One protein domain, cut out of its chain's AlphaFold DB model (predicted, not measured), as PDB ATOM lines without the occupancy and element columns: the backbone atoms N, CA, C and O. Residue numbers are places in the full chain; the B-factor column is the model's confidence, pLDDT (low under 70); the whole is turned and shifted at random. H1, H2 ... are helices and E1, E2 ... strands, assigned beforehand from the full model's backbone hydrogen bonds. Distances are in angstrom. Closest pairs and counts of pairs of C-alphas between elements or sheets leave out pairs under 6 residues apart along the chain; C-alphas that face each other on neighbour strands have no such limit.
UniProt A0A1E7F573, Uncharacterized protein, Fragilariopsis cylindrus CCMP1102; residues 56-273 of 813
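Overview. This is residues 56 to 273 of the 813 residues of an uncharacterized protein of Fragilariopsis cylindrus CCMP1102 (UniProt A0A1E7F573). One large sheet of nine strands, strongly twisted and curled like part of a barrel, wraps round the helix H1; H4 and H3 lie farther along it, and H5 covers E9 and E6. The hairpin of E1 and E2 lies toward one end of the longest axis, and the loop before E9 toward the other. The printed part has 218 residues, in the order E1 E2 H1 H2 E3 E4 E5 H3 H4 E6 E7 H5 E8 E9; the sheet is mixed, in the order E1 E2 E5 E4 E3 E9 E6 E7 E8. The class is mixed, helices and strands; the whole is compact, with a radius of gyration of the C-alphas of 18.8 A and spans of 61 by 43 by 32 A.

Along the chain. E1, residues 56 to 64, begins at C-alpha 56 (171.085, 62.516, 67.081), and E2 is residues 67 to 76, 27.3 A. H1, residues 79 to 92, is 20.1 A long, and H2 is residues 99 to 102. E3, residues 108 to 118, is 30.1 A long; E4 is residues 121 to 128 and E5 141 to 146. H3 is residues 153 to 158 and H4 163 to 173. E6 is residues 177 to 184, and E7, residues 187 to 197, is 32.5 A long. H5 is residues 206 to 217 and E8 231 to 234. E9, residues 259 to 271, is 33.3 A long and ends at C-alpha 271 (165.742, 82.723, 54.258).

Arrangement. E1 and E8 are the edge strands. E1 and E2 form an antiparallel hairpin, with N 59 and O 71 2.9 A apart. E3, E4 and E5 form a meander, each strand the antiparallel neighbour of the one before; N 125 and O 114 are 2.8 A apart, N 143 and O 124 2.7 A. E9 is parallel to E3, with N 268 and O 109 2.7 A apart, and antiparallel to E6, with N 265 and O 179 2.8 A apart. The sheet curls round H1, whose Glu 84 has its C-alpha 4.8 A from that of Cys 190 in E7. There are three layers, helices on both faces of the sheet: H1 and H4 on one face, H5 on the other. H3 is on the same face as H4, and H2 only grazes the sheet. Every O i to N i+4 pair is within hydrogen-bond range in H1 and H3, but 4 of 7 in H4 and 7 of 8 in H5; H2 is too short for such a pair.

Size, cuts and confidence. The C-alphas farthest apart, those of Asp 66 and Ser 257, are 62.8 A apart. The printed part has no cut. The links E4 to E5, H5 to E8 and E8 to E9 are long. Residues 204 to 258 have pLDDT under 70.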
ATOM      1  N   HIS A  56     172.452  62.973  67.290       96.88
ATOM      2  CA  HIS A  56     171.085  62.516  67.081       96.88
ATOM      3  C   HIS A  56     170.392  62.190  68.396       96.88
ATOM      4  O   HIS A  56     171.024  61.800  69.376       96.88
ATOM      5  N   GLN A  57     169.070  62.294  68.380       96.81
ATOM      6  CA  GLN A  57     168.195  61.871  69.458       96.81
ATOM      7  C   GLN A  57     166.912  61.277  68.886       96.81
ATOM      8  O   GLN A  57     166.537  61.525  67.737       96.81
ATOM      9  N   VAL A  58     166.213  60.498  69.703       97.12
ATOM     10  CA  VAL A  58     164.871  60.022  69.373       97.12
ATOM     11  C   VAL A  58     163.882  60.892  70.120       97.12
ATOM     12  O   VAL A  58     163.980  61.044  71.334       97.12
ATOM     13  N   THR A  59     162.939  61.476  69.402       97.00
ATOM     14  CA  THR A  59     161.961  62.392  69.976       97.00
ATOM     15  C   THR A  59     160.570  62.031  69.492       97.00
ATOM     16  O   THR A  59     160.371  61.677  68.332       97.00
ATOM     17  N   ARG A  60     159.591  62.101  70.392       97.56
ATOM     18  CA  ARG A  60     158.186  61.931  70.022       97.56
ATOM     19  C   ARG A  60     157.719  63.169  69.259       97.56
ATOM     20  O   ARG A  60     157.775  64.267  69.825       97.56
ATOM     21  N   CYS A  61     157.269  62.979  68.022       97.38
ATOM     22  CA  CYS A  61     156.765  64.020  67.124       97.38
ATOM     23  C   CYS A  61     155.459  63.565  66.467       97.38
ATOM     24  O   CYS A  61     155.222  62.364  66.319       97.38
ATOM     25  N   SER A  62     154.626  64.518  66.053       95.38
ATOM     26  CA  SER A  62     153.539  64.235  65.121       95.38
ATOM     27  C   SER A  62     154.111  63.889  63.742       95.38
ATOM     28  O   SER A  62     155.106  64.470  63.304       95.38
ATOM     29  N   THR A  63     153.519  62.901  63.073       93.25
ATOM     30  CA  THR A  63     153.911  62.439  61.720       93.25
ATOM     31  C   THR A  63     152.776  62.597  60.708       93.25
ATOM     32  O   THR A  63     153.009  62.793  59.512       93.25
ATOM     33  N   ALA A  64     151.542  62.574  61.203       90.75
ATOM     34  CA  ALA A  64     150.314  62.883  60.490       90.75
ATOM     35  C   ALA A  64     149.306  63.494  61.475       90.75
ATOM     36  O   ALA A  64     149.563  63.535  62.683       90.75
ATOM     37  N   LYS A  65     148.155  63.941  60.960       84.88
ATOM     38  CA  LYS A  65     147.037  64.390  61.796       84.88
ATOM     39  C   LYS A  65     146.694  63.278  62.795       84.88
ATOM     40  O   LYS A  65     146.530  62.129  62.392       84.88
ATOM     41  N   ASP A  66     146.684  63.615  64.081       88.50
ATOM     42  CA  ASP A  66     146.351  62.713  65.194       88.50
ATOM     43  C   ASP A  66     147.294  61.500  65.371       88.50
ATOM     44  O   ASP A  66     147.018  60.592  66.153       88.50
ATOM     45  N   LYS A  67     148.458  61.490  64.701       94.69
ATOM     46  CA  LYS A  67     149.452  60.412  64.798       94.69
ATOM     47  C   LYS A  67     150.769  60.923  65.358       94.69
ATOM     48  O   LYS A  67     151.425  61.766  64.746       94.69
ATOM     49  N   THR A  68     151.209  60.349  66.478       96.00
ATOM     50  CA  THR A  68     152.535  60.618  67.056       96.00
ATOM     51  C   THR A  68     153.413  59.375  67.025       96.00
ATOM     52  O   THR A  68     152.973  58.283  67.371       96.00
ATOM     53  N   GLU A  69     154.672  59.536  66.626       97.12
ATOM     54  CA  GLU A  69     155.656  58.453  66.562       97.12
ATOM     55  C   GLU A  69     157.001  58.903  67.145       97.12
ATOM     56  O   GLU A  69     157.293  60.096  67.273       97.12
ATOM     57  N   MET A  70     157.845  57.930  67.490       97.38
ATOM     58  CA  MET A  70     159.239  58.178  67.845       97.38
ATOM     59  C   MET A  70     160.050  58.434  66.574       97.38
ATOM     60  O   MET A  70     160.354  57.514  65.817       97.38
ATOM     61  N   CYS A  71     160.403  59.695  66.355       97.00
ATOM     62  CA  CYS A  71     161.127  60.166  65.184       97.00
ATOM     63  C   CYS A  71     162.616  60.331  65.502       97.00
ATOM     64  O   CYS A  71     162.998  60.680  66.624       97.00
ATOM     65  N   VAL A  72     163.473  60.085  64.514       96.94
ATOM     66  CA  VAL A  72     164.914  60.333  64.638       96.94
ATOM     67  C   VAL A  72     165.176  61.783  64.258       96.94
ATOM     68  O   VAL A  72     164.955  62.161  63.113       96.94
ATOM     69  N   HIS A  73     165.641  62.580  65.216       98.00
ATOM     70  CA  HIS A  73     166.131  63.934  64.985       98.00
ATOM     71  C   HIS A  73     167.658  63.902  64.978       98.00
ATOM     72  O   HIS A  73     168.262  63.445  65.945       98.00
ATOM     73  N   SER A  74     168.278  64.376  63.905       97.69
ATOM     74  CA  SER A  74     169.735  64.466  63.769       97.69
ATOM     75  C   SER A  74     170.152  65.851  63.303       97.69
ATOM     76  O   SER A  74     169.402  66.468  62.552       97.69
ATOM     77  N   TRP A  75     171.302  66.351  63.757       97.06
ATOM     78  CA  TRP A  75     171.773  67.702  63.437       97.06
ATOM     79  C   TRP A  75     173.299  67.830  63.474       97.06
ATOM     80  O   TRP A  75     173.992  67.118  64.203       97.06
ATOM     81  N   ILE A  76     173.830  68.774  62.697       93.75
ATOM     82  CA  ILE A  76     175.255  69.116  62.691       93.75
ATOM     83  C   ILE A  76     175.595  69.888  63.968       93.75
ATOM     84  O   ILE A  76     174.941  70.875  64.312       93.75
ATOM     85  N   ARG A  77     176.638  69.443  64.683       87.56
ATOM     86  CA  ARG A  77     177.006  70.003  65.993       87.56
ATOM     87  C   ARG A  77     177.483  71.456  65.909       87.56
ATOM     88  O   ARG A  77     177.121  72.250  66.778       87.56
ATOM     89  N   THR A  78     178.245  71.778  64.861       87.50
ATOM     90  CA  THR A  78     178.972  73.046  64.695       87.50
ATOM     91  C   THR A  78     178.622  73.700  63.354       87.50
ATOM     92  O   THR A  78     179.285  73.476  62.344       87.50
ATOM     93  N   ILE A  79     177.561  74.515  63.336       89.00
ATOM     94  CA  ILE A  79     177.095  75.226  62.128       89.00
ATOM     95  C   ILE A  79     178.139  76.217  61.570       89.00
ATOM     96  O   ILE A  79     178.320  76.228  60.354       89.00
ATOM     97  N   PRO A  80     178.869  77.010  62.385       88.00
ATOM     98  CA  PRO A  80     179.904  77.905  61.855       88.00
ATOM     99  C   PRO A  80     180.975  77.166  61.042       88.00
ATOM    100  O   PRO A  80     181.259  77.547  59.913       88.00
ATOM    101  N   LEU A  81     181.459  76.033  61.555       87.88
ATOM    102  CA  LEU A  81     182.450  75.192  60.881       87.88
ATOM    103  C   LEU A  81     181.934  74.609  59.553       87.88
ATOM    104  O   LEU A  81     182.685  74.457  58.590       87.88
ATOM    105  N   LEU A  82     180.639  74.300  59.471       92.50
ATOM    106  CA  LEU A  82     180.015  73.903  58.208       92.50
ATOM    107  C   LEU A  82     180.073  75.024  57.173       92.50
ATOM    108  O   LEU A  82     180.390  74.773  56.013       92.50
ATOM    109  N   ILE A  83     179.755  76.249  57.588       94.06
ATOM    110  CA  ILE A  83     179.785  77.426  56.720       94.06
ATOM    111  C   ILE A  83     181.218  77.691  56.239       94.06
ATOM    112  O   ILE A  83     181.423  77.910  55.046       94.06
ATOM    113  N   GLU A  84     182.200  77.609  57.139       92.88
ATOM    114  CA  GLU A  84     183.626  77.727  56.815       92.88
ATOM    115  C   GLU A  84     184.033  76.715  55.736       92.88
ATOM    116  O   GLU A  84     184.568  77.105  54.697       92.88
ATOM    117  N   LYS A  85     183.706  75.427  55.930       92.81
ATOM    118  CA  LYS A  85     183.992  74.367  54.949       92.81
ATOM    119  C   LYS A  85     183.274  74.588  53.621       92.81
ATOM    120  O   LYS A  85     183.876  74.360  52.574       92.81
ATOM    121  N   LEU A  86     182.019  75.046  53.632       93.94
ATOM    122  CA  LEU A  86     181.271  75.355  52.408       93.94
ATOM    123  C   LEU A  86     181.965  76.430  51.573       93.94
ATOM    124  O   LEU A  86     182.106  76.255  50.363       93.94
ATOM    125  N   VAL A  87     182.408  77.517  52.206       95.25
ATOM    126  CA  VAL A  87     183.095  78.614  51.514       95.25
ATOM    127  C   VAL A  87     184.473  78.178  51.032       95.25
ATOM    128  O   VAL A  87     184.756  78.328  49.844       95.25
ATOM    129  N   ALA A  88     185.283  77.577  51.907       93.06
ATOM    130  CA  ALA A  88     186.621  77.098  51.568       93.06
ATOM    131  C   ALA A  88     186.592  76.120  50.384       93.06
ATOM    132  O   ALA A  88     187.280  76.335  49.391       93.06
ATOM    133  N   THR A  89     185.711  75.117  50.430       91.62
ATOM    134  CA  THR A  89     185.568  74.125  49.350       91.62
ATOM    135  C   THR A  89     185.191  74.789  48.026       91.62
ATOM    136  O   THR A  89     185.753  74.464  46.987       91.62
ATOM    137  N   CYS A  90     184.269  75.758  48.035       92.81
ATOM    138  CA  CYS A  90     183.880  76.451  46.803       92.81
ATOM    139  C   CYS A  90     185.014  77.300  46.216       92.81
ATOM    140  O   CYS A  90     185.081  77.453  44.995       92.81
ATOM    141  N   ILE A  91     185.879  77.860  47.066       93.50
ATOM    142  CA  ILE A  91     187.067  78.601  46.633       93.50
ATOM    143  C   ILE A  91     188.091  77.648  46.018       93.50
ATOM    144  O   ILE A  91     188.533  77.907  44.903       93.50
ATOM    145  N   ILE A  92     188.412  76.549  46.706       89.38
ATOM    146  CA  ILE A  92     189.382  75.537  46.253       89.38
ATOM    147  C   ILE A  92     188.971  74.964  44.892       89.38
ATOM    148  O   ILE A  92     189.792  74.824  43.996       89.38
ATOM    149  N   GLU A  93     187.678  74.709  44.689       88.88
ATOM    150  CA  GLU A  93     187.155  74.210  43.412       88.88
ATOM    151  C   GLU A  93     187.067  75.274  42.298       88.88
ATOM    152  O   GLU A  93     186.588  74.972  41.202       88.88
ATOM    153  N   GLY A  94     187.427  76.534  42.567       92.00
ATOM    154  CA  GLY A  94     187.317  77.631  41.599       92.00
ATOM    155  C   GLY A  94     185.874  77.982  41.216       92.00
ATOM    156  O   GLY A  94     185.627  78.532  40.144       92.00
ATOM    157  N   LYS A  95     184.894  77.643  42.064       93.38
ATOM    158  CA  LYS A  95     183.459  77.881  41.811       93.38
ATOM    159  C   LYS A  95     182.890  79.058  42.586       93.38
ATOM    160  O   LYS A  95     181.736  79.412  42.360       93.38
ATOM    161  N   TYR A  96     183.651  79.623  43.517       95.94
ATOM    162  CA  TYR A  96     183.235  80.777  44.300       95.94
ATOM    163  C   TYR A  96     183.069  82.021  43.414       95.94
ATOM    164  O   TYR A  96     183.955  82.357  42.633       95.94
ATOM    165  N   GLU A  97     181.949  82.728  43.567       96.94
ATOM    166  CA  GLU A  97     181.666  83.985  42.863       96.94
ATOM    167  C   GLU A  97     181.562  85.139  43.863       96.94
ATOM    168  O   GLU A  97     180.854  85.042  44.867       96.94
ATOM    169  N   GLU A  98     182.227  86.261  43.589       97.50
ATOM    170  CA  GLU A  98     182.114  87.458  44.427       97.50
ATOM    171  C   GLU A  98     180.667  87.971  44.493       97.50
ATOM    172  O   GLU A  98     179.922  87.927  43.511       97.50
ATOM    173  N   SER A  99     180.250  88.487  45.656       97.50
ATOM    174  CA  SER A  99     178.840  88.852  45.880       97.50
ATOM    175  C   SER A  99     178.341  89.914  44.902       97.50
ATOM    176  O   SER A  99     177.177  89.885  44.515       97.50
ATOM    177  N   ILE A 100     179.214  90.824  44.464       97.75
ATOM    178  CA  ILE A 100     178.864  91.906  43.537       97.75
ATOM    179  C   ILE A 100     178.582  91.408  42.112       97.75
ATOM    180  O   ILE A 100     177.866  92.074  41.357       97.75
ATOM    181  N   THR A 101     179.108  90.235  41.754       97.12
ATOM    182  CA  THR A 101     178.917  89.596  40.444       97.12
ATOM    183  C   THR A 101     177.518  89.003  40.314       97.12
ATOM    184  O   THR A 101     176.947  88.994  39.228       97.12
ATOM    185  N   ILE A 102     176.941  88.545  41.427       96.50
ATOM    186  CA  ILE A 102     175.640  87.858  41.460       96.50
ATOM    187  C   ILE A 102     174.532  88.667  42.148       96.50
ATOM    188  O   ILE A 102     173.382  88.245  42.136       96.50
ATOM    189  N   SER A 103     174.864  89.801  42.772       97.62
ATOM    190  CA  SER A 103     173.957  90.607  43.599       97.62
ATOM    191  C   SER A 103     174.374  92.094  43.608       97.62
ATOM    192  O   SER A 103     175.375  92.483  43.004       97.62
ATOM    193  N   LYS A 104     173.624  92.956  44.304       97.75
ATOM    194  CA  LYS A 104     173.997  94.356  44.602       97.75
ATOM    195  C   LYS A 104     174.933  94.486  45.811       97.75
ATOM    196  O   LYS A 104     175.452  95.568  46.065       97.75
ATOM    197  N   LEU A 105     175.152  93.408  46.563       97.44
ATOM    198  CA  LEU A 105     175.969  93.429  47.770       97.44
ATOM    199  C   LEU A 105     177.459  93.327  47.434       97.44
ATOM    200  O   LEU A 105     177.875  92.479  46.647       97.44
ATOM    201  N   VAL A 106     178.281  94.151  48.085       96.56
ATOM    202  CA  VAL A 106     179.740  94.181  47.900       96.56
ATOM    203  C   VAL A 106     180.433  93.513  49.081       96.56
ATOM    204  O   VAL A 106     180.100  93.794  50.233       96.56
ATOM    205  N   ASN A 107     181.421  92.666  48.783       95.25
ATOM    206  CA  ASN A 107     182.281  92.014  49.768       95.25
ATOM    207  C   ASN A 107     181.506  91.240  50.859       95.25
ATOM    208  O   ASN A 107     181.725  91.420  52.059       95.25
ATOM    209  N   LYS A 108     180.541  90.407  50.444       97.50
ATOM    210  CA  LYS A 108     179.715  89.583  51.343       97.50
ATOM    211  C   LYS A 108     179.842  88.094  51.039       97.50
ATOM    212  O   LYS A 108     180.088  87.695  49.901       97.50
ATOM    213  N   ILE A 109     179.596  87.280  52.061       97.94
ATOM    214  CA  ILE A 109     179.254  85.863  51.909       97.94
ATOM    215  C   ILE A 109     177.739  85.749  52.021       97.94
ATOM    216  O   ILE A 109     177.159  86.162  53.009       97.94
ATOM    217  N   LEU A 110     177.095  85.200  51.012       97.81
ATOM    218  CA  LEU A 110     175.658  85.072  50.866       97.81
ATOM    219  C   LEU A 110     175.295  83.611  51.098       97.81
ATOM    220  O   LEU A 110     175.753  82.729  50.368       97.81
ATOM    221  N   LEU A 111     174.471  83.352  52.104       97.31
ATOM    222  CA  LEU A 111     173.978  82.021  52.436       97.31
ATOM    223  C   LEU A 111     172.474  81.937  52.209       97.31
ATOM    224  O   LEU A 111     171.747  82.914  52.372       97.31
ATOM    225  N   GLY A 112     172.026  80.755  51.812       96.62
ATOM    226  CA  GLY A 112     170.625  80.385  51.769       96.62
ATOM    227  C   GLY A 112     170.353  79.363  52.855       96.62
ATOM    228  O   GLY A 112     171.040  78.342  52.896       96.62
ATOM    229  N   MET A 113     169.362  79.608  53.704       96.38
ATOM    230  CA  MET A 113     168.963  78.662  54.747       96.38
ATOM    231  C   MET A 113     167.450  78.582  54.832       96.38
ATOM    232  O   MET A 113     166.781  79.612  54.828       96.38
ATOM    233  N   GLY A 114     166.911  77.380  54.971       95.81
ATOM    234  CA  GLY A 114     165.488  77.197  55.196       95.81
ATOM    235  C   GLY A 114     165.133  75.754  55.487       95.81
ATOM    236  O   GLY A 114     165.934  74.841  55.281       95.81
ATOM    237  N   ALA A 115     163.918  75.564  55.987       95.62
ATOM    238  CA  ALA A 115     163.359  74.245  56.202       95.62
ATOM    239  C   ALA A 115     162.261  73.946  55.184       95.62
ATOM    240  O   ALA A 115     161.529  74.845  54.764       95.62
ATOM    241  N   ASP A 116     162.176  72.673  54.822       93.75
ATOM    242  CA  ASP A 116     161.207  72.114  53.886       93.75
ATOM    243  C   ASP A 116     160.898  70.656  54.274       93.75
ATOM    244  O   ASP A 116     161.712  69.996  54.941       93.75
ATOM    245  N   ARG A 117     159.731  70.144  53.875       92.75
ATOM    246  CA  ARG A 117     159.386  68.729  54.000       92.75
ATOM    247  C   ARG A 117     159.439  68.045  52.644       92.75
ATOM    248  O   ARG A 117     158.545  68.181  51.817       92.75
ATOM    249  N   GLY A 118     160.430  67.181  52.470       89.50
ATOM    250  CA  GLY A 118     160.585  66.390  51.256       89.50
ATOM    251  C   GLY A 118     160.986  64.956  51.556       89.50
ATOM    252  O   GLY A 118     161.596  64.650  52.577       89.50
ATOM    253  N   GLY A 119     160.571  64.028  50.688       85.44
ATOM    254  CA  GLY A 119     160.853  62.598  50.876       85.44
ATOM    255  C   GLY A 119     160.231  61.986  52.141       85.44
ATOM    256  O   GLY A 119     160.612  60.882  52.528       85.44
ATOM    257  N   GLY A 120     159.275  62.686  52.762       90.12
ATOM    258  CA  GLY A 120     158.609  62.298  54.004       90.12
ATOM    259  C   GLY A 120     159.201  62.917  55.271       90.12
ATOM    260  O   GLY A 120     158.585  62.770  56.322       90.12
ATOM    261  N   ASP A 121     160.326  63.631  55.207       94.75
ATOM    262  CA  ASP A 121     161.020  64.156  56.391       94.75
ATOM    263  C   ASP A 121     161.045  65.663  56.420       94.75
ATOM    264  O   ASP A 121     160.998  66.320  55.387       94.75
ATOM    265  N   LEU A 122     161.208  66.184  57.626       96.75
ATOM    266  CA  LEU A 122     161.372  67.598  57.872       96.75
ATOM    267  C   LEU A 122     162.868  67.920  57.937       96.75
ATOM    268  O   LEU A 122     163.583  67.391  58.793       96.75
ATOM    269  N   ILE A 123     163.357  68.751  57.019       97.06
ATOM    270  CA  ILE A 123     164.792  68.966  56.802       97.06
ATOM    271  C   ILE A 123     165.072  70.467  56.830       97.06
ATOM    272  O   ILE A 123     164.460  71.222  56.084       97.06
ATOM    273  N   ASN A 124     166.016  70.895  57.670       97.50
ATOM    274  CA  ASN A 124     166.605  72.231  57.616       97.50
ATOM    275  C   ASN A 124     167.902  72.159  56.806       97.50
ATOM    276  O   ASN A 124     168.771  71.342  57.117       97.50
ATOM    277  N   LEU A 125     168.027  72.979  55.767       97.12
ATOM    278  CA  LEU A 125     169.120  72.969  54.801       97.12
ATOM    279  C   LEU A 125     169.835  74.321  54.794       97.12
ATOM    280  O   LEU A 125     169.222  75.370  54.987       97.12
ATOM    281  N   ILE A 126     171.137  74.286  54.516       97.19
ATOM    282  CA  ILE A 126     171.955  75.468  54.242       97.19
ATOM    283  C   ILE A 126     172.729  75.285  52.941       97.19
ATOM    284  O   ILE A 126     173.116  74.167  52.593       97.19
ATOM    285  N   ARG A 127     172.991  76.379  52.232       96.19
ATOM    286  CA  ARG A 127     173.859  76.398  51.050       96.19
ATOM    287  C   ARG A 127     174.549  77.747  50.867       96.19
ATOM    288  O   ARG A 127     174.059  78.776  51.331       96.19
ATOM    289  N   LEU A 128     175.652  77.741  50.124       96.81
ATOM    290  CA  LEU A 128     176.353  78.950  49.691       96.81
ATOM    291  C   LEU A 128     175.747  79.497  48.392       96.81
ATOM    292  O   LEU A 128     175.645  78.766  47.409       96.81
ATOM    293  N   LEU A 129     175.384  80.782  48.368       96.75
ATOM    294  CA  LEU A 129     174.843  81.443  47.173       96.75
ATOM    295  C   LEU A 129     175.946  82.029  46.272       96.75
ATOM    296  O   LEU A 129     175.747  82.101  45.061       96.75
ATOM    297  N   ASN A 130     177.109  82.387  46.840       96.69
ATOM    298  CA  ASN A 130     178.346  82.805  46.147       96.69
ATOM    299  C   ASN A 130     179.033  81.660  45.395       96.69
ATOM    300  O   ASN A 130     180.208  81.366  45.619       96.69
ATOM    301  N   ARG A 131     178.310  80.945  44.546       93.94
ATOM    302  CA  ARG A 131     178.852  79.759  43.891       93.94
ATOM    303  C   ARG A 131     178.242  79.588  42.522       93.94
ATOM    304  O   ARG A 131     177.025  79.510  42.455       93.94
ATOM    305  N   LYS A 132     179.034  79.372  41.475       92.69
ATOM    306  CA  LYS A 132     178.523  78.992  40.150       92.69
ATOM    307  C   LYS A 132     177.597  77.777  40.259       92.69
ATOM    308  O   LYS A 132     177.928  76.815  40.948       92.69
ATOM    309  N   ASP A 133     176.427  77.828  39.624       86.75
ATOM    310  CA  ASP A 133     175.359  76.825  39.775       86.75
ATOM    311  C   ASP A 133     174.886  76.671  41.238       86.75
ATOM    312  O   ASP A 133     174.809  75.570  41.786       86.75
ATOM    313  N   GLY A 134     174.598  77.790  41.905       81.62
ATOM    314  CA  GLY A 134     174.298  77.869  43.344       81.62
ATOM    315  C   GLY A 134     173.061  77.077  43.784       81.62
ATOM    316  O   GLY A 134     172.935  76.737  44.957       81.62
ATOM    317  N   ASN A 135     172.185  76.704  42.846       87.19
ATOM    318  CA  ASN A 135     171.004  75.868  43.100       87.19
ATOM    319  C   ASN A 135     171.279  74.351  43.038       87.19
ATOM    320  O   ASN A 135     170.358  73.549  42.891       87.19
ATOM    321  N   CYS A 136     172.540  73.931  43.133       87.38
ATOM    322  CA  CYS A 136     172.931  72.525  43.102       87.38
ATOM    323  C   CYS A 136     172.679  71.822  44.453       87.38
ATOM    324  O   CYS A 136     173.179  72.267  45.486       87.38
ATOM    325  N   SER A 137     171.984  70.674  44.445       88.75
ATOM    326  CA  SER A 137     171.739  69.830  45.636       88.75
ATOM    327  C   SER A 137     173.001  69.371  46.338       88.75
ATOM    328  O   SER A 137     172.999  69.148  47.551       88.75
ATOM    329  N   ARG A 138     174.090  69.240  45.581       85.62
ATOM    330  CA  ARG A 138     175.379  68.843  46.117       85.62
ATOM    331  C   ARG A 138     175.761  69.735  47.290       85.62
ATOM    332  O   ARG A 138     175.999  69.191  48.349       85.62
ATOM    333  N   TYR A 139     175.686  71.059  47.157       89.69
ATOM    334  CA  TYR A 139     176.106  72.026  48.189       89.69
ATOM    335  C   TYR A 139     174.959  72.484  49.095       89.69
ATOM    336  O   TYR A 139     175.139  73.392  49.904       89.69
ATOM    337  N   SER A 140     173.792  71.848  48.977       94.69
ATOM    338  CA  SER A 140     172.714  71.947  49.956       94.69
ATOM    339  C   SER A 140     172.969  70.924  51.056       94.69
ATOM    340  O   SER A 140     172.788  69.722  50.852       94.69
ATOM    341  N   ILE A 141     173.411  71.381  52.224       95.88
ATOM    342  CA  ILE A 141     173.769  70.509  53.345       95.88
ATOM    343  C   ILE A 141     172.655  70.520  54.389       95.88
ATOM    344  O   ILE A 141     172.245  71.599  54.821       95.88
ATOM    345  N   PRO A 142     172.171  69.349  54.839       96.81
ATOM    346  CA  PRO A 142     171.223  69.281  55.944       96.81
ATOM    347  C   PRO A 142     171.878  69.757  57.238       96.81
ATOM    348  O   PRO A 142     172.799  69.116  57.738       96.81
ATOM    349  N   LEU A 143     171.378  70.857  57.795       97.00
ATOM    350  CA  LEU A 143     171.686  71.300  59.151       97.00
ATOM    351  C   LEU A 143     171.060  70.364  60.179       97.00
ATOM    352  O   LEU A 143     171.703  70.003  61.163       97.00
ATOM    353  N   ALA A 144     169.805  69.979  59.939       97.69
ATOM    354  CA  ALA A 144     169.058  69.068  60.785       97.69
ATOM    355  C   ALA A 144     167.987  68.309  59.987       97.69
ATOM    356  O   ALA A 144     167.449  68.819  59.006       97.69
ATOM    357  N   VAL A 145     167.689  67.082  60.410       97.62
ATOM    358  CA  VAL A 145     166.723  66.166  59.784       97.62
ATOM    359  C   VAL A 145     165.865  65.540  60.872       97.62
ATOM    360  O   VAL A 145     166.410  64.992  61.833       97.62
ATOM    361  N   VAL A 146     164.544  65.564  60.700       97.69
ATOM    362  CA  VAL A 146     163.583  64.831  61.530       97.69
ATOM    363  C   VAL A 146     162.822  63.841  60.655       97.69
ATOM    364  O   VAL A 146     161.984  64.228  59.838       97.69
ATOM    365  N   GLU A 147     163.118  62.553  60.825       95.62
ATOM    366  CA  GLU A 147     162.514  61.498  60.006       95.62
ATOM    367  C   GLU A 147     160.992  61.445  60.208       95.62
ATOM    368  O   GLU A 147     160.530  61.388  61.348       95.62
ATOM    369  N   LYS A 148     160.221  61.415  59.110       95.06
ATOM    370  CA  LYS A 148     158.744  61.269  59.082       95.06
ATOM    371  C   LYS A 148     157.910  62.376  59.741       95.06
ATOM    372  O   LYS A 148     156.682  62.272  59.749       95.06
ATOM    373  N   ALA A 149     158.529  63.400  60.317       95.88
ATOM    374  CA  ALA A 149     157.802  64.379  61.115       95.88
ATOM    375  C   ALA A 149     156.898  65.294  60.268       95.88
ATOM    376  O   ALA A 149     157.152  65.542  59.086       95.88
ATOM    377  N   ALA A 150     155.822  65.780  60.885       93.94
ATOM    378  CA  ALA A 150     154.888  66.728  60.291       93.94
ATOM    379  C   ALA A 150     155.417  68.175  60.351       93.94
ATOM    380  O   ALA A 150     156.227  68.526  61.209       93.94
ATOM    381  N   GLU A 151     154.913  69.033  59.459       93.06
ATOM    382  CA  GLU A 151     155.226  70.472  59.386       93.06
ATOM    383  C   GLU A 151     154.416  71.271  60.418       93.06
ATOM    384  O   GLU A 151     153.602  72.133  60.084       93.06
ATOM    385  N   GLU A 152     154.581  70.936  61.694       92.94
ATOM    386  CA  GLU A 152     153.822  71.549  62.783       92.94
ATOM    387  C   GLU A 152     154.714  72.381  63.697       92.94
ATOM    388  O   GLU A 152     155.887  72.072  63.914       92.94
ATOM    389  N   TYR A 153     154.127  73.431  64.276       94.56
ATOM    390  CA  TYR A 153     154.833  74.364  65.152       94.56
ATOM    391  C   TYR A 153     155.565  73.651  66.294       94.56
ATOM    392  O   TYR A 153     156.751  73.893  66.503       94.56
ATOM    393  N   ASP A 154     154.892  72.737  66.995       94.62
ATOM    394  CA  ASP A 154     155.472  72.061  68.160       94.62
ATOM    395  C   ASP A 154     156.631  71.135  67.764       94.62
ATOM    396  O   ASP A 154     157.628  71.037  68.481       94.62
ATOM    397  N   VAL A 155     156.549  70.500  66.589       96.50
ATOM    398  CA  VAL A 155     157.652  69.709  66.027       96.50
ATOM    399  C   VAL A 155     158.837  70.620  65.730       96.50
ATOM    400  O   VAL A 155     159.942  70.344  66.198       96.50
ATOM    401  N   LEU A 156     158.611  71.718  65.005       97.12
ATOM    402  CA  LEU A 156     159.638  72.694  64.639       97.12
ATOM    403  C   LEU A 156     160.322  73.294  65.876       97.12
ATOM    404  O   LEU A 156     161.550  73.290  65.954       97.12
ATOM    405  N   ALA A 157     159.544  73.722  66.871       97.00
ATOM    406  CA  ALA A 157     160.027  74.290  68.129       97.00
ATOM    407  C   ALA A 157     160.847  73.287  68.956       97.00
ATOM    408  O   ALA A 157     161.834  73.654  69.586       97.00
ATOM    409  N   LYS A 158     160.456  72.008  68.955       96.94
ATOM    410  CA  LYS A 158     161.145  70.945  69.703       96.94
ATOM    411  C   LYS A 158     162.408  70.436  69.001       96.94
ATOM    412  O   LYS A 158     163.291  69.878  69.654       96.94
ATOM    413  N   THR A 159     162.494  70.588  67.679       97.62
ATOM    414  CA  THR A 159     163.554  69.997  66.848       97.62
ATOM    415  C   THR A 159     164.385  71.059  66.132       97.62
ATOM    416  O   THR A 159     165.329  71.574  66.729       97.62
ATOM    417  N   LEU A 160     164.038  71.399  64.888       96.94
ATOM    418  CA  LEU A 160     164.821  72.241  63.980       96.94
ATOM    419  C   LEU A 160     165.095  73.653  64.512       96.94
ATOM    420  O   LEU A 160     166.093  74.260  64.133       96.94
ATOM    421  N   TYR A 161     164.218  74.165  65.376       96.81
ATOM    422  CA  TYR A 161     164.273  75.511  65.941       96.81
ATOM    423  C   TYR A 161     164.113  75.486  67.464       96.81
ATOM    424  O   TYR A 161     163.460  76.352  68.043       96.81
ATOM    425  N   ASN A 162     164.702  74.494  68.135       95.56
ATOM    426  CA  ASN A 162     164.834  74.520  69.592       95.56
ATOM    427  C   ASN A 162     165.796  75.630  70.054       95.56
ATOM    428  O   ASN A 162     166.493  76.237  69.244       95.56
ATOM    429  N   ASN A 163     165.874  75.895  71.361       93.94
ATOM    430  CA  ASN A 163     166.688  76.996  71.899       93.94
ATOM    431  C   ASN A 163     168.163  76.947  71.465       93.94
ATOM    432  O   ASN A 163     168.753  77.993  71.193       93.94
ATOM    433  N   ARG A 164     168.743  75.745  71.341       91.38
ATOM    434  CA  ARG A 164     170.111  75.554  70.837       91.38
ATOM    435  C   ARG A 164     170.220  75.920  69.357       91.38
ATOM    436  O   ARG A 164     171.155  76.606  68.970       91.38
ATOM    437  N   ALA A 165     169.292  75.464  68.523       91.69
ATOM    438  CA  ALA A 165     169.286  75.825  67.111       91.69
ATOM    439  C   ALA A 165     169.056  77.334  66.937       91.69
ATOM    440  O   ALA A 165     169.816  77.988  66.232       91.69
ATOM    441  N   LYS A 166     168.087  77.922  67.651       92.25
ATOM    442  CA  LYS A 166     167.805  79.366  67.618       92.25
ATOM    443  C   LYS A 166     169.037  80.207  67.950       92.25
ATOM    444  O   LYS A 166     169.307  81.165  67.233       92.25
ATOM    445  N   SER A 167     169.808  79.850  68.983       89.00
ATOM    446  CA  SER A 167     171.005  80.618  69.361       89.00
ATOM    447  C   SER A 167     172.096  80.619  68.283       89.00
ATOM    448  O   SER A 167     172.895  81.554  68.236       89.00
ATOM    449  N   LEU A 168     172.098  79.619  67.397       88.19
ATOM    450  CA  LEU A 168     173.015  79.511  66.262       88.19
ATOM    451  C   LEU A 168     172.452  80.142  64.977       88.19
ATOM    452  O   LEU A 168     173.191  80.787  64.239       88.19
ATOM    453  N   LEU A 169     171.154  79.975  64.705       92.88
ATOM    454  CA  LEU A 169     170.513  80.428  63.464       92.88
ATOM    455  C   LEU A 169     170.111  81.908  63.493       92.88
ATOM    456  O   LEU A 169     170.166  82.585  62.468       92.88
ATOM    457  N   GLN A 170     169.722  82.431  64.656       93.56
ATOM    458  CA  GLN A 170     169.275  83.816  64.795       93.56
ATOM    459  C   GLN A 170     170.374  84.839  64.440       93.56
ATOM    460  O   GLN A 170     170.074  85.763  63.681       93.56
ATOM    461  N   PRO A 171     171.641  84.686  64.886       91.00
ATOM    462  CA  PRO A 171     172.725  85.578  64.463       91.00
ATOM    463  C   PRO A 171     172.975  85.549  62.951       91.00
ATOM    464  O   PRO A 171     173.283  86.580  62.358       91.00
ATOM    465  N   LEU A 172     172.808  84.382  62.318       91.56
ATOM    466  CA  LEU A 172     172.943  84.236  60.871       91.56
ATOM    467  C   LEU A 172     171.832  85.002  60.131       91.56
ATOM    468  O   LEU A 172     172.108  85.728  59.180       91.56
ATOM    469  N   LEU A 173     170.582  84.901  60.593       92.56
ATOM    470  CA  LEU A 173     169.447  85.641  60.023       92.56
ATOM    471  C   LEU A 173     169.550  87.159  60.210       92.56
ATOM    472  O   LEU A 173     169.043  87.911  59.376       92.56
ATOM    473  N   ASN A 174     170.221  87.601  61.270       92.94
ATOM    474  CA  ASN A 174     170.447  89.011  61.576       92.94
ATOM    475  C   ASN A 174     171.700  89.601  60.902       92.94
ATOM    476  O   ASN A 174     171.995  90.774  61.114       92.94
ATOM    477  N   ASP A 175     172.421  88.823  60.086       93.88
ATOM    478  CA  ASP A 175     173.694  89.208  59.450       93.88
ATOM    479  C   ASP A 175     174.790  89.609  60.454       93.88
ATOM    480  O   ASP A 175     175.600  90.502  60.204       93.88
ATOM    481  N   GLU A 176     174.815  88.975  61.625       90.56
ATOM    482  CA  GLU A 176     175.760  89.312  62.699       90.56
ATOM    483  C   GLU A 176     177.102  88.573  62.573       90.56
ATOM    484  O   GLU A 176     178.070  88.899  63.265       90.56
ATOM    485  N   LEU A 177     177.170  87.569  61.697       90.25
ATOM    486  CA  LEU A 177     178.373  86.783  61.457       90.25
ATOM    487  C   LEU A 177     179.283  87.459  60.428       90.25
ATOM    488  O   LEU A 177     178.832  88.047  59.445       90.25
ATOM    489  N   HIS A 178     180.582  87.332  60.648       89.75
ATOM    490  CA  HIS A 178     181.644  87.741  59.740       89.75
ATOM    491  C   HIS A 178     182.549  86.543  59.481       89.75
ATOM    492  O   HIS A 178     182.586  85.605  60.271       89.75
ATOM    493  N   MET A 179     183.259  86.555  58.364       91.94
ATOM    494  CA  MET A 179     184.118  85.459  57.958       91.94
ATOM    495  C   MET A 179     185.445  85.995  57.460       91.94
ATOM    496  O   MET A 179     185.471  86.794  56.523       91.94
ATOM    497  N   PHE A 180     186.527  85.520  58.064       88.62
ATOM    498  CA  PHE A 180     187.862  85.668  57.510       88.62
ATOM    499  C   PHE A 180     188.074  84.574  56.474       88.62
ATOM    500  O   PHE A 180     187.904  83.396  56.780       88.62
ATOM    501  N   VAL A 181     188.415  84.960  55.252       91.81
ATOM    502  CA  VAL A 181     188.700  84.069  54.132       91.81
ATOM    503  C   VAL A 181     190.174  84.231  53.795       91.81
ATOM    504  O   VAL A 181     190.578  85.270  53.283       91.81
ATOM    505  N   MET A 182     190.968  83.215  54.106       87.75
ATOM    506  CA  MET A 182     192.402  83.159  53.839       87.75
ATOM    507  C   MET A 182     192.634  82.293  52.604       87.75
ATOM    508  O   MET A 182     192.207  81.134  52.576       87.75
ATOM    509  N   ARG A 183     193.283  82.851  51.583       89.56
ATOM    510  CA  ARG A 183     193.588  82.159  50.324       89.56
ATOM    511  C   ARG A 183     195.064  81.798  50.260       89.56
ATOM    512  O   ARG A 183     195.918  82.600  50.626       89.56
ATOM    513  N   PHE A 184     195.342  80.602  49.767       87.75
ATOM    514  CA  PHE A 184     196.670  80.066  49.501       87.75
ATOM    515  C   PHE A 184     196.692  79.550  48.059       87.75
ATOM    516  O   PHE A 184     195.634  79.265  47.500       87.75
ATOM    517  N   ALA A 185     197.881  79.335  47.494       85.44
ATOM    518  CA  ALA A 185     198.039  78.949  46.086       85.44
ATOM    519  C   ALA A 185     197.153  77.772  45.626       85.44
ATOM    520  O   ALA A 185     196.687  77.765  44.492       85.44
ATOM    521  N   ASN A 186     196.899  76.783  46.495       81.56
ATOM    522  CA  ASN A 186     196.040  75.627  46.194       81.56
ATOM    523  C   ASN A 186     195.077  75.273  47.344       81.56
ATOM    524  O   ASN A 186     194.605  74.142  47.428       81.56
ATOM    525  N   ASP A 187     194.833  76.195  48.278       85.75
ATOM    526  CA  ASP A 187     194.028  75.926  49.475       85.75
ATOM    527  C   ASP A 187     193.272  77.191  49.903       85.75
ATOM    528  O   ASP A 187     193.636  78.317  49.559       85.75
ATOM    529  N   ALA A 188     192.213  77.020  50.681       89.44
ATOM    530  CA  ALA A 188     191.519  78.112  51.333       89.44
ATOM    531  C   ALA A 188     191.116  77.702  52.743       89.44
ATOM    532  O   ALA A 188     190.648  76.589  52.988       89.44
ATOM    533  N   LYS A 189     191.254  78.634  53.682       87.19
ATOM    534  CA  LYS A 189     190.784  78.470  55.056       87.19
ATOM    535  C   LYS A 189     189.810  79.583  55.387       87.19
ATOM    536  O   LYS A 189     189.980  80.726  54.967       87.19
ATOM    537  N   CYS A 190     188.769  79.248  56.135       89.94
ATOM    538  CA  CYS A 190     187.755  80.206  56.541       89.94
ATOM    539  C   CYS A 190     187.548  80.137  58.051       89.94
ATOM    540  O   CYS A 190     187.591  79.049  58.618       89.94
ATOM    541  N   LEU A 191     187.309  81.288  58.678       86.56
ATOM    542  CA  LEU A 191     186.989  81.396  60.099       86.56
ATOM    543  C   LEU A 191     185.773  82.302  60.281       86.56
ATOM    544  O   LEU A 191     185.835  83.496  59.986       86.56
ATOM    545  N   ALA A 192     184.671  81.736  60.761       87.44
ATOM    546  CA  ALA A 192     183.446  82.456  61.057       87.44
ATOM    547  C   ALA A 192     183.476  82.986  62.496       87.44
ATOM    548  O   ALA A 192     183.665  82.241  63.458       87.44
ATOM    549  N   VAL A 193     183.241  84.285  62.647       84.50
ATOM    550  CA  VAL A 193     183.270  84.985  63.930       84.50
ATOM    551  C   VAL A 193     182.035  85.857  64.104       84.50
ATOM    552  O   VAL A 193     181.476  86.401  63.149       84.50
ATOM    553  N   ARG A 194     181.620  86.038  65.353       83.06
ATOM    554  CA  ARG A 194     180.653  87.059  65.757       83.06
ATOM    555  C   ARG A 194     181.331  88.008  66.727       83.06
ATOM    556  O   ARG A 194     181.863  87.567  67.747       83.06
ATOM    557  N   PHE A 195     181.259  89.296  66.426       79.50
ATOM    558  CA  PHE A 195     181.788  90.347  67.283       79.50
ATOM    559  C   PHE A 195     180.711  90.798  68.266       79.50
ATOM    560  O   PHE A 195     179.645  91.271  67.860       79.50
ATOM    561  N   ILE A 196     180.981  90.664  69.561       74.94
ATOM    562  CA  ILE A 196     180.088  91.117  70.627       74.94
ATOM    563  C   ILE A 196     180.827  92.159  71.452       74.94
ATOM    564  O   ILE A 196     181.976  91.959  71.827       74.94
ATOM    565  N   ARG A 197     180.161  93.273  71.737       74.75
ATOM    566  CA  ARG A 197     180.640  94.328  72.624       74.75
ATOM    567  C   ARG A 197     179.535  94.659  73.610       74.75
ATOM    568  O   ARG A 197     178.397  94.885  73.200       74.75
ATOM    569  N   ASP A 198     179.862  94.661  74.898       80.25
ATOM    570  CA  ASP A 198     178.908  94.933  75.981       80.25
ATOM    571  C   ASP A 198     177.646  94.037  75.892       80.25
ATOM    572  O   ASP A 198     176.509  94.492  76.037       80.25
ATOM    573  N   GLY A 199     177.839  92.753  75.551       73.50
ATOM    574  CA  GLY A 199     176.761  91.771  75.368       73.50
ATOM    575  C   GLY A 199     175.888  91.977  74.121       73.50
ATOM    576  O   GLY A 199     174.890  91.275  73.949       73.50
ATOM    577  N   LYS A 200     176.232  92.925  73.238       72.00
ATOM    578  CA  LYS A 200     175.491  93.222  72.007       72.00
ATOM    579  C   LYS A 200     176.330  92.947  70.757       72.00
ATOM    580  O   LYS A 200     177.521  93.257  70.744       72.00
ATOM    581  N   PRO A 201     175.732  92.412  69.682       72.50
ATOM    582  CA  PRO A 201     176.407  92.300  68.391       72.50
ATOM    583  C   PRO A 201     176.879  93.676  67.912       72.50
ATOM    584  O   PRO A 201     176.118  94.644  67.963       72.50
ATOM    585  N   THR A 202     178.121  93.769  67.445       73.44
ATOM    586  CA  THR A 202     178.672  95.009  66.880       73.44
ATOM    587  C   THR A 202     179.392  94.744  65.569       73.44
ATOM    588  O   THR A 202     179.847  93.633  65.315       73.44
ATOM    589  N   GLN A 203     179.474  95.761  64.711       72.62
ATOM    590  CA  GLN A 203     180.315  95.680  63.521       72.62
ATOM    591  C   GLN A 203     181.765  96.018  63.898       72.62
ATOM    592  O   GLN A 203     181.989  96.991  64.627       72.62
ATOM    593  N   PRO A 204     182.748  95.225  63.441       69.06
ATOM    594  CA  PRO A 204     184.153  95.501  63.700       69.06
ATOM    595  C   PRO A 204     184.598  96.769  62.955       69.06
ATOM    596  O   PRO A 204     184.158  97.035  61.838       69.06
ATOM    597  N   ASN A 205     185.501  97.543  63.560       69.81
ATOM    598  CA  ASN A 205     186.221  98.600  62.847       69.81
ATOM    599  C   ASN A 205     187.310  97.958  61.964       69.81
ATOM    600  O   ASN A 205     187.948  96.999  62.396       69.81
ATOM    601  N   ILE A 206     187.544  98.497  60.763       60.06
ATOM    602  CA  ILE A 206     188.536  98.013  59.786       60.06
ATOM    603  C   ILE A 206     189.925  97.868  60.426       60.06
ATOM    604  O   ILE A 206     190.553  96.824  60.284       60.06
ATOM    605  N   LEU A 207     190.348  98.843  61.239       57.69
ATOM    606  CA  LEU A 207     191.645  98.811  61.936       57.69
ATOM    607  C   LEU A 207     191.784  97.653  62.941       57.69
ATOM    608  O   LEU A 207     192.894  97.218  63.239       57.69
ATOM    609  N   CYS A 208     190.676  97.144  63.492       62.50
ATOM    610  CA  CYS A 208     190.718  95.961  64.354       62.50
ATOM    611  C   CYS A 208     190.895  94.678  63.538       62.50
ATOM    612  O   CYS A 208     191.463  93.718  64.046       62.50
ATOM    613  N   LEU A 209     190.410  94.647  62.294       63.88
ATOM    614  CA  LEU A 209     190.485  93.462  61.442       63.88
ATOM    615  C   LEU A 209     191.920  93.192  60.996       63.88
ATOM    616  O   LEU A 209     192.342  92.047  61.074       63.88
ATOM    617  N   GLU A 210     192.677  94.224  60.618       61.88
ATOM    618  CA  GLU A 210     194.092  94.091  60.232       61.88
ATOM    619  C   GLU A 210     194.927  93.482  61.367       61.88
ATOM    620  O   GLU A 210     195.611  92.483  61.165       61.88
ATOM    621  N   LYS A 211     194.756  93.981  62.598       64.94
ATOM    622  CA  LYS A 211     195.444  93.440  63.783       64.94
ATOM    623  C   LYS A 211     195.033  92.009  64.126       64.94
ATOM    624  O   LYS A 211     195.867  91.209  64.540       64.94
ATOM    625  N   ILE A 212     193.748  91.676  63.974       65.69
ATOM    626  CA  ILE A 212     193.262  90.304  64.185       65.69
ATOM    627  C   ILE A 212     193.889  89.363  63.153       65.69
ATOM    628  O   ILE A 212     194.289  88.261  63.512       65.69
ATOM    629  N   VAL A 213     194.002  89.795  61.894       62.81
ATOM    630  CA  VAL A 213     194.647  89.013  60.832       62.81
ATOM    631  C   VAL A 213     196.126  88.794  61.141       62.81
ATOM    632  O   VAL A 213     196.555  87.646  61.101       62.81
ATOM    633  N   GLU A 214     196.871  89.833  61.533       62.34
ATOM    634  CA  GLU A 214     198.277  89.706  61.958       62.34
ATOM    635  C   GLU A 214     198.434  88.660  63.077       62.34
ATOM    636  O   GLU A 214     199.267  87.762  62.985       62.34
ATOM    637  N   HIS A 215     197.566  88.694  64.095       63.28
ATOM    638  CA  HIS A 215     197.637  87.751  65.220       63.28
ATOM    639  C   HIS A 215     197.228  86.316  64.853       63.28
ATOM    640  O   HIS A 215     197.775  85.365  65.409       63.28
ATOM    641  N   ILE A 216     196.273  86.137  63.931       60.84
ATOM    642  CA  ILE A 216     195.903  84.808  63.409       60.84
ATOM    643  C   ILE A 216     197.068  84.207  62.614       60.84
ATOM    644  O   ILE A 216     197.317  83.003  62.693       60.84
ATOM    645  N   VAL A 217     197.766  85.042  61.845       55.84
ATOM    646  CA  VAL A 217     198.860  84.652  60.953       55.84
ATOM    647  C   VAL A 217     200.114  84.248  61.736       55.84
ATOM    648  O   VAL A 217     200.733  83.244  61.389       55.84
ATOM    649  N   ASP A 218     200.436  84.929  62.838       55.19
ATOM    650  CA  ASP A 218     201.644  84.676  63.644       55.19
ATOM    651  C   ASP A 218     201.618  83.373  64.477       55.19
ATOM    652  O   ASP A 218     202.488  83.131  65.316       55.19
ATOM    653  N   GLY A 219     200.640  82.488  64.257       47.34
ATOM    654  CA  GLY A 219     200.606  81.154  64.866       47.34
ATOM    655  C   GLY A 219     200.328  81.145  66.372       47.34
ATOM    656  O   GLY A 219     200.394  80.083  67.000       47.34
ATOM    657  N   PHE A 220     199.974  82.290  66.965       41.59
ATOM    658  CA  PHE A 220     199.496  82.339  68.338       41.59
ATOM    659  C   PHE A 220     198.108  81.702  68.415       41.59
ATOM    660  O   PHE A 220     197.076  82.294  68.104       41.59
ATOM    661  N   ILE A 221     198.095  80.452  68.873       43.84
ATOM    662  CA  ILE A 221     196.906  79.829  69.440       43.84
ATOM    663  C   ILE A 221     196.427  80.762  70.561       43.84
ATOM    664  O   ILE A 221     197.172  81.042  71.500       43.84
ATOM    665  N   PHE A 222     195.203  81.279  70.421       44.94
ATOM    666  CA  PHE A 222     194.510  82.115  71.402       44.94
ATOM    667  C   PHE A 222     194.330  81.360  72.730       44.94
ATOM    668  O   PHE A 222     193.244  80.859  73.008       44.94
ATOM    669  N   ASP A 223     195.374  81.269  73.550       32.97
ATOM    670  CA  ASP A 223     195.267  80.670  74.884       32.97
ATOM    671  C   ASP A 223     195.010  81.718  75.977       32.97
ATOM    672  O   ASP A 223     194.468  81.369  77.020       32.97
ATOM    673  N   SER A 224     195.329  83.008  75.777       32.94
ATOM    674  CA  SER A 224     195.086  84.038  76.816       32.94
ATOM    675  C   SER A 224     195.385  85.495  76.414       32.94
ATOM    676  O   SER A 224     195.842  86.282  77.240       32.94
ATOM    677  N   MET A 225     195.130  85.922  75.172       32.44
ATOM    678  CA  MET A 225     195.333  87.340  74.835       32.44
ATOM    679  C   MET A 225     194.116  88.202  75.196       32.44
ATOM    680  O   MET A 225     193.031  88.053  74.633       32.44
ATOM    681  N   LEU A 226     194.338  89.125  76.138       33.56
ATOM    682  CA  LEU A 226     193.493  90.279  76.443       33.56
ATOM    683  C   LEU A 226     193.289  91.117  75.170       33.56
ATOM    684  O   LEU A 226     194.066  92.020  74.865       33.56
ATOM    685  N   ILE A 227     192.214  90.842  74.433       38.31
ATOM    686  CA  ILE A 227     191.594  91.853  73.571       38.31
ATOM    687  C   ILE A 227     191.207  93.012  74.510       38.31
ATOM    688  O   ILE A 227     190.674  92.721  75.581       38.31
ATOM    689  N   PRO A 228     191.463  94.295  74.184       34.88
ATOM    690  CA  PRO A 228     191.206  95.415  75.095       34.88
ATOM    691  C   PRO A 228     189.790  95.350  75.690       34.88
ATOM    692  O   PRO A 228     188.840  95.575  74.950       34.88
ATOM    693  N   GLU A 229     189.690  94.980  76.976       38.09
ATOM    694  CA  GLU A 229     188.571  94.856  77.948       38.09
ATOM    695  C   GLU A 229     187.081  94.784  77.506       38.09
ATOM    696  O   GLU A 229     186.207  94.777  78.369       38.09
ATOM    697  N   ARG A 230     186.703  94.743  76.222       39.84
ATOM    698  CA  ARG A 230     185.325  95.047  75.780       39.84
ATOM    699  C   ARG A 230     184.781  94.218  74.614       39.84
ATOM    700  O   ARG A 230     183.696  94.537  74.135       39.84
ATOM    701  N   TYR A 231     185.469  93.170  74.157       35.72
ATOM    702  CA  TYR A 231     184.969  92.325  73.063       35.72
ATOM    703  C   TYR A 231     184.879  90.844  73.460       35.72
ATOM    704  O   TYR A 231     185.892  90.218  73.757       35.72
ATOM    705  N   GLU A 232     183.674  90.271  73.409       34.84
ATOM    706  CA  GLU A 232     183.434  88.824  73.473       34.84
ATOM    707  C   GLU A 232     183.344  88.272  72.036       34.84
ATOM    708  O   GLU A 232     182.537  88.732  71.225       34.84
ATOM    709  N   CYS A 233     184.174  87.288  71.682       33.62
ATOM    710  CA  CYS A 233     184.074  86.590  70.395       33.62
ATOM    711  C   CYS A 233     183.250  85.309  70.554       33.62
ATOM    712  O   CYS A 233     183.603  84.430  71.337       33.62
ATOM    713  N   ILE A 234     182.189  85.142  69.760       33.50
ATOM    714  CA  ILE A 234     181.592  83.817  69.530       33.50
ATOM    715  C   ILE A 234     182.218  83.298  68.235       33.50
ATOM    716  O   ILE A 234     181.810  83.689  67.144       33.50
ATOM    717  N   GLY A 235     183.285  82.508  68.387       36.44
ATOM    718  CA  GLY A 235     184.144  82.057  67.284       36.44
ATOM    719  C   GLY A 235     185.564  81.622  67.673       36.44
ATOM    720  O   GLY A 235     186.293  81.185  66.801       36.44
ATOM    721  N   VAL A 236     185.931  81.699  68.957       36.94
ATOM    722  CA  VAL A 236     186.929  80.905  69.710       36.94
ATOM    723  C   VAL A 236     186.398  80.937  71.153       36.94
ATOM    724  O   VAL A 236     186.024  82.020  71.600       36.94
ATOM    725  N   ARG A 237     186.296  79.819  71.895       35.69
ATOM    726  CA  ARG A 237     185.968  79.883  73.338       35.69
ATOM    727  C   ARG A 237     187.153  79.395  74.171       35.69
ATOM    728  O   ARG A 237     187.412  78.198  74.244       35.69
ATOM    729  N   VAL A 238     187.850  80.355  74.775       35.09
ATOM    730  CA  VAL A 238     188.835  80.166  75.849       35.09
ATOM    731  C   VAL A 238     188.107  79.643  77.106       35.09
ATOM    732  O   VAL A 238     186.938  79.963  77.321       35.09
ATOM    733  N   HIS A 239     188.774  78.775  77.872       26.23
ATOM    734  CA  HIS A 239     188.256  77.885  78.926       26.23
ATOM    735  C   HIS A 239     187.136  78.405  79.859       26.23
ATOM    736  O   HIS A 239     187.282  79.434  80.510       26.23
ATOM    737  N   SER A 240     186.120  77.559  80.094       32.59
ATOM    738  CA  SER A 240     185.578  77.302  81.442       32.59
ATOM    739  C   SER A 240     184.913  75.917  81.498       32.59
ATOM    740  O   SER A 240     184.119  75.593  80.618       32.59
ATOM    741  N   ASN A 241     185.269  75.134  82.515       36.09
ATOM    742  CA  ASN A 241     184.852  73.765  82.856       36.09
ATOM    743  C   ASN A 241     183.548  73.240  82.197       36.09
ATOM    744  O   ASN A 241     182.457  73.742  82.459       36.09
ATOM    745  N   ASP A 242     183.724  72.181  81.391       36.31
ATOM    746  CA  ASP A 242     182.786  71.085  81.065       36.31
ATOM    747  C   ASP A 242     182.126  70.940  79.674       36.31
ATOM    748  O   ASP A 242     181.660  69.839  79.402       36.31
ATOM    749  N   GLU A 243     182.201  71.870  78.705       34.50
ATOM    750  CA  GLU A 243     181.886  71.529  77.289       34.50
ATOM    751  C   GLU A 243     182.668  72.355  76.240       34.50
ATOM    752  O   GLU A 243     182.484  73.565  76.088       34.50
ATOM    753  N   THR A 244     183.517  71.684  75.449       35.31
ATOM    754  CA  THR A 244     184.308  72.251  74.341       35.31
ATOM    755  C   THR A 244     183.522  72.250  73.026       35.31
ATOM    756  O   THR A 244     183.106  71.204  72.530       35.31
ATOM    757  N   SER A 245     183.377  73.420  72.396       35.00
ATOM    758  CA  SER A 245     183.013  73.535  70.977       35.00
ATOM    759  C   SER A 245     184.158  74.225  70.234       35.00
ATOM    760  O   SER A 245     184.441  75.396  70.459       35.00
ATOM    761  N   LEU A 246     184.864  73.456  69.404       35.19
ATOM    762  CA  LEU A 246     186.000  73.913  68.603       35.19
ATOM    763  C   LEU A 246     185.485  74.497  67.278       35.19
ATOM    764  O   LEU A 246     184.863  73.784  66.487       35.19
ATOM    765  N   THR A 247     185.754  75.780  67.032       38.62
ATOM    766  CA  THR A 247     186.044  76.270  65.675       38.62
ATOM    767  C   THR A 247     187.396  75.682  65.262       38.62
ATOM    768  O   THR A 247     188.196  75.344  66.135       38.62
ATOM    769  N   HIS A 248     187.592  75.419  63.967       41.12
ATOM    770  CA  HIS A 248     188.706  74.637  63.410       41.12
ATOM    771  C   HIS A 248     190.008  74.763  64.231       41.12
ATOM    772  O   HIS A 248     190.615  75.829  64.286       41.12
ATOM    773  N   ARG A 249     190.491  73.661  64.829       41.31
ATOM    774  CA  ARG A 249     191.941  73.541  65.005       41.31
ATOM    775  C   ARG A 249     192.446  73.411  63.575       41.31
ATOM    776  O   ARG A 249     191.943  72.553  62.848       41.31
ATOM    777  N   PHE A 250     193.323  74.298  63.119       45.09
ATOM    778  CA  PHE A 250     193.997  74.029  61.858       45.09
ATOM    779  C   PHE A 250     194.670  72.663  62.024       45.09
ATOM    780  O   PHE A 250     195.486  72.491  62.930       45.09
ATOM    781  N   ASP A 251     194.276  71.674  61.217       39.53
ATOM    782  CA  ASP A 251     194.826  70.312  61.306       39.53
ATOM    783  C   ASP A 251     196.346  70.311  61.043       39.53
ATOM    784  O   ASP A 251     197.049  69.337  61.309       39.53
ATOM    785  N   SER A 252     196.874  71.428  60.539       43.59
ATOM    786  CA  SER A 252     198.292  71.743  60.424       43.59
ATOM    787  C   SER A 252     198.502  73.247  60.639       43.59
ATOM    788  O   SER A 252     197.666  74.026  60.187       43.59
ATOM    789  N   PRO A 253     199.580  73.681  61.315       50.56
ATOM    790  CA  PRO A 253     199.889  75.102  61.465       50.56
ATOM    791  C   PRO A 253     199.937  75.789  60.095       50.56
ATOM    792  O   PRO A 253     200.555  75.282  59.158       50.56
ATOM    793  N   VAL A 254     199.258  76.931  59.977       52.28
ATOM    794  CA  VAL A 254     199.309  77.765  58.774       52.28
ATOM    795  C   VAL A 254     200.659  78.466  58.767       52.28
ATOM    796  O   VAL A 254     200.985  79.178  59.712       52.28
ATOM    797  N   ASN A 255     201.462  78.260  57.724       55.41
ATOM    798  CA  ASN A 255     202.696  79.016  57.582       55.41
ATOM    799  C   ASN A 255     202.354  80.452  57.153       55.41
ATOM    800  O   ASN A 255     201.812  80.669  56.067       55.41
ATOM    801  N   ALA A 256     202.679  81.422  58.008       56.38
ATOM    802  CA  ALA A 256     202.454  82.847  57.776       56.38
ATOM    803  C   ALA A 256     203.025  83.341  56.439       56.38
ATOM    804  O   ALA A 256     202.487  84.261  55.833       56.38
ATOM    805  N   SER A 257     204.089  82.711  55.935       57.84
ATOM    806  CA  SER A 257     204.763  83.148  54.713       57.84
ATOM    807  C   SER A 257     204.090  82.700  53.406       57.84
ATOM    808  O   SER A 257     204.663  82.942  52.347       57.84
ATOM    809  N   SER A 258     202.952  81.989  53.441       67.25
ATOM    810  CA  SER A 258     202.394  81.317  52.248       67.25
ATOM    811  C   SER A 258     200.971  81.709  51.832       67.25
ATOM    812  O   SER A 258     200.449  81.098  50.899       67.25
ATOM    813  N   TYR A 259     200.313  82.660  52.501       72.56
ATOM    814  CA  TYR A 259     198.979  83.106  52.079       72.56
ATOM    815  C   TYR A 259     199.066  84.224  51.031       72.56
ATOM    816  O   TYR A 259     199.953  85.072  51.072       72.56
ATOM    817  N   GLU A 260     198.130  84.219  50.085       84.06
ATOM    818  CA  GLU A 260     198.039  85.199  48.999       84.06
ATOM    819  C   GLU A 260     197.178  86.401  49.395       84.06
ATOM    820  O   GLU A 260     197.487  87.540  49.050       84.06
ATOM    821  N   SER A 261     196.087  86.156  50.128       85.94
ATOM    822  CA  SER A 261     195.195  87.208  50.612       85.94
ATOM    823  C   SER A 261     194.406  86.778  51.846       85.94
ATOM    824  O   SER A 261     194.176  85.587  52.080       85.94
ATOM    825  N   VAL A 262     193.960  87.769  52.625       84.75
ATOM    826  CA  VAL A 262     192.995  87.589  53.713       84.75
ATOM    827  C   VAL A 262     191.899  88.636  53.585       84.75
ATOM    828  O   VAL A 262     192.169  89.831  53.641       84.75
ATOM    829  N   ASP A 263     190.657  88.179  53.455       89.00
ATOM    830  CA  ASP A 263     189.480  89.040  53.357       89.00
ATOM    831  C   ASP A 263     188.578  88.852  54.577       89.00
ATOM    832  O   ASP A 263     188.283  87.722  54.960       89.00
ATOM    833  N   CYS A 264     188.056  89.937  55.150       88.88
ATOM    834  CA  CYS A 264     186.953  89.860  56.108       88.88
ATOM    835  C   CYS A 264     185.640  90.227  55.412       88.88
ATOM    836  O   CYS A 264     185.470  91.343  54.913       88.88
ATOM    837  N   LYS A 265     184.696  89.284  55.388       93.56
ATOM    838  CA  LYS A 265     183.405  89.422  54.709       93.56
ATOM    839  C   LYS A 265     182.264  89.220  55.696       93.56
ATOM    840  O   LYS A 265     182.245  88.244  56.439       93.56
ATOM    841  N   GLN A 266     181.273  90.109  55.693       94.56
ATOM    842  CA  GLN A 266     180.047  89.873  56.466       94.56
ATOM    843  C   GLN A 266     179.240  88.748  55.807       94.56
ATOM    844  O   GLN A 266     179.093  88.716  54.580       94.56
ATOM    845  N   VAL A 267     178.700  87.852  56.625       95.94
ATOM    846  CA  VAL A 267     177.811  86.778  56.190       95.94
ATOM    847  C   VAL A 267     176.376  87.292  56.210       95.94
ATOM    848  O   VAL A 267     175.870  87.700  57.251       95.94
ATOM    849  N   VAL A 268     175.729  87.273  55.051       96.88
ATOM    850  CA  VAL A 268     174.346  87.691  54.845       96.88
ATOM    851  C   VAL A 268     173.504  86.473  54.506       96.88
ATOM    852  O   VAL A 268     173.805  85.747  53.558       96.88
ATOM    853  N   ASN A 269     172.425  86.256  55.253       96.00
ATOM    854  CA  ASN A 269     171.525  85.129  55.010       96.00
ATOM    855  C   ASN A 269     170.234  85.553  54.301       96.00
ATOM    856  O   ASN A 269     169.536  86.462  54.763       96.00
ATOM    857  N   ALA A 270     169.878  84.821  53.248       96.00
ATOM    858  CA  ALA A 270     168.560  84.819  52.627       96.00
ATOM    859  C   ALA A 270     167.748  83.609  53.143       96.00
ATOM    860  O   ALA A 270     168.190  82.468  52.975       96.00
ATOM    861  N   PRO A 271     166.595  83.816  53.803       95.31
ATOM    862  CA  PRO A 271     165.742  82.723  54.258       95.31
ATOM    863  C   PRO A 271     164.996  82.083  53.075       95.31
ATOM    864  O   PRO A 271     164.170  82.725  52.437       95.31
ATOM    865  N   ILE A 272     165.262  80.803  52.818       95.19
ATOM    866  CA  ILE A 272     164.701  79.993  51.721       95.19
ATOM    867  C   ILE A 272     163.764  78.927  52.310       95.19
ATOM    868  O   ILE A 272     163.903  77.728  52.081       95.19
ATOM    869  N   GLU A 273     162.870  79.356  53.192       93.38
ATOM    870  CA  GLU A 273     161.899  78.480  53.849       93.38
ATOM    871  C   GLU A 273     160.738  78.185  52.889       93.38
ATOM    872  O   GLU A 273     160.280  79.094  52.187       93.38
TER     873      GLU A 273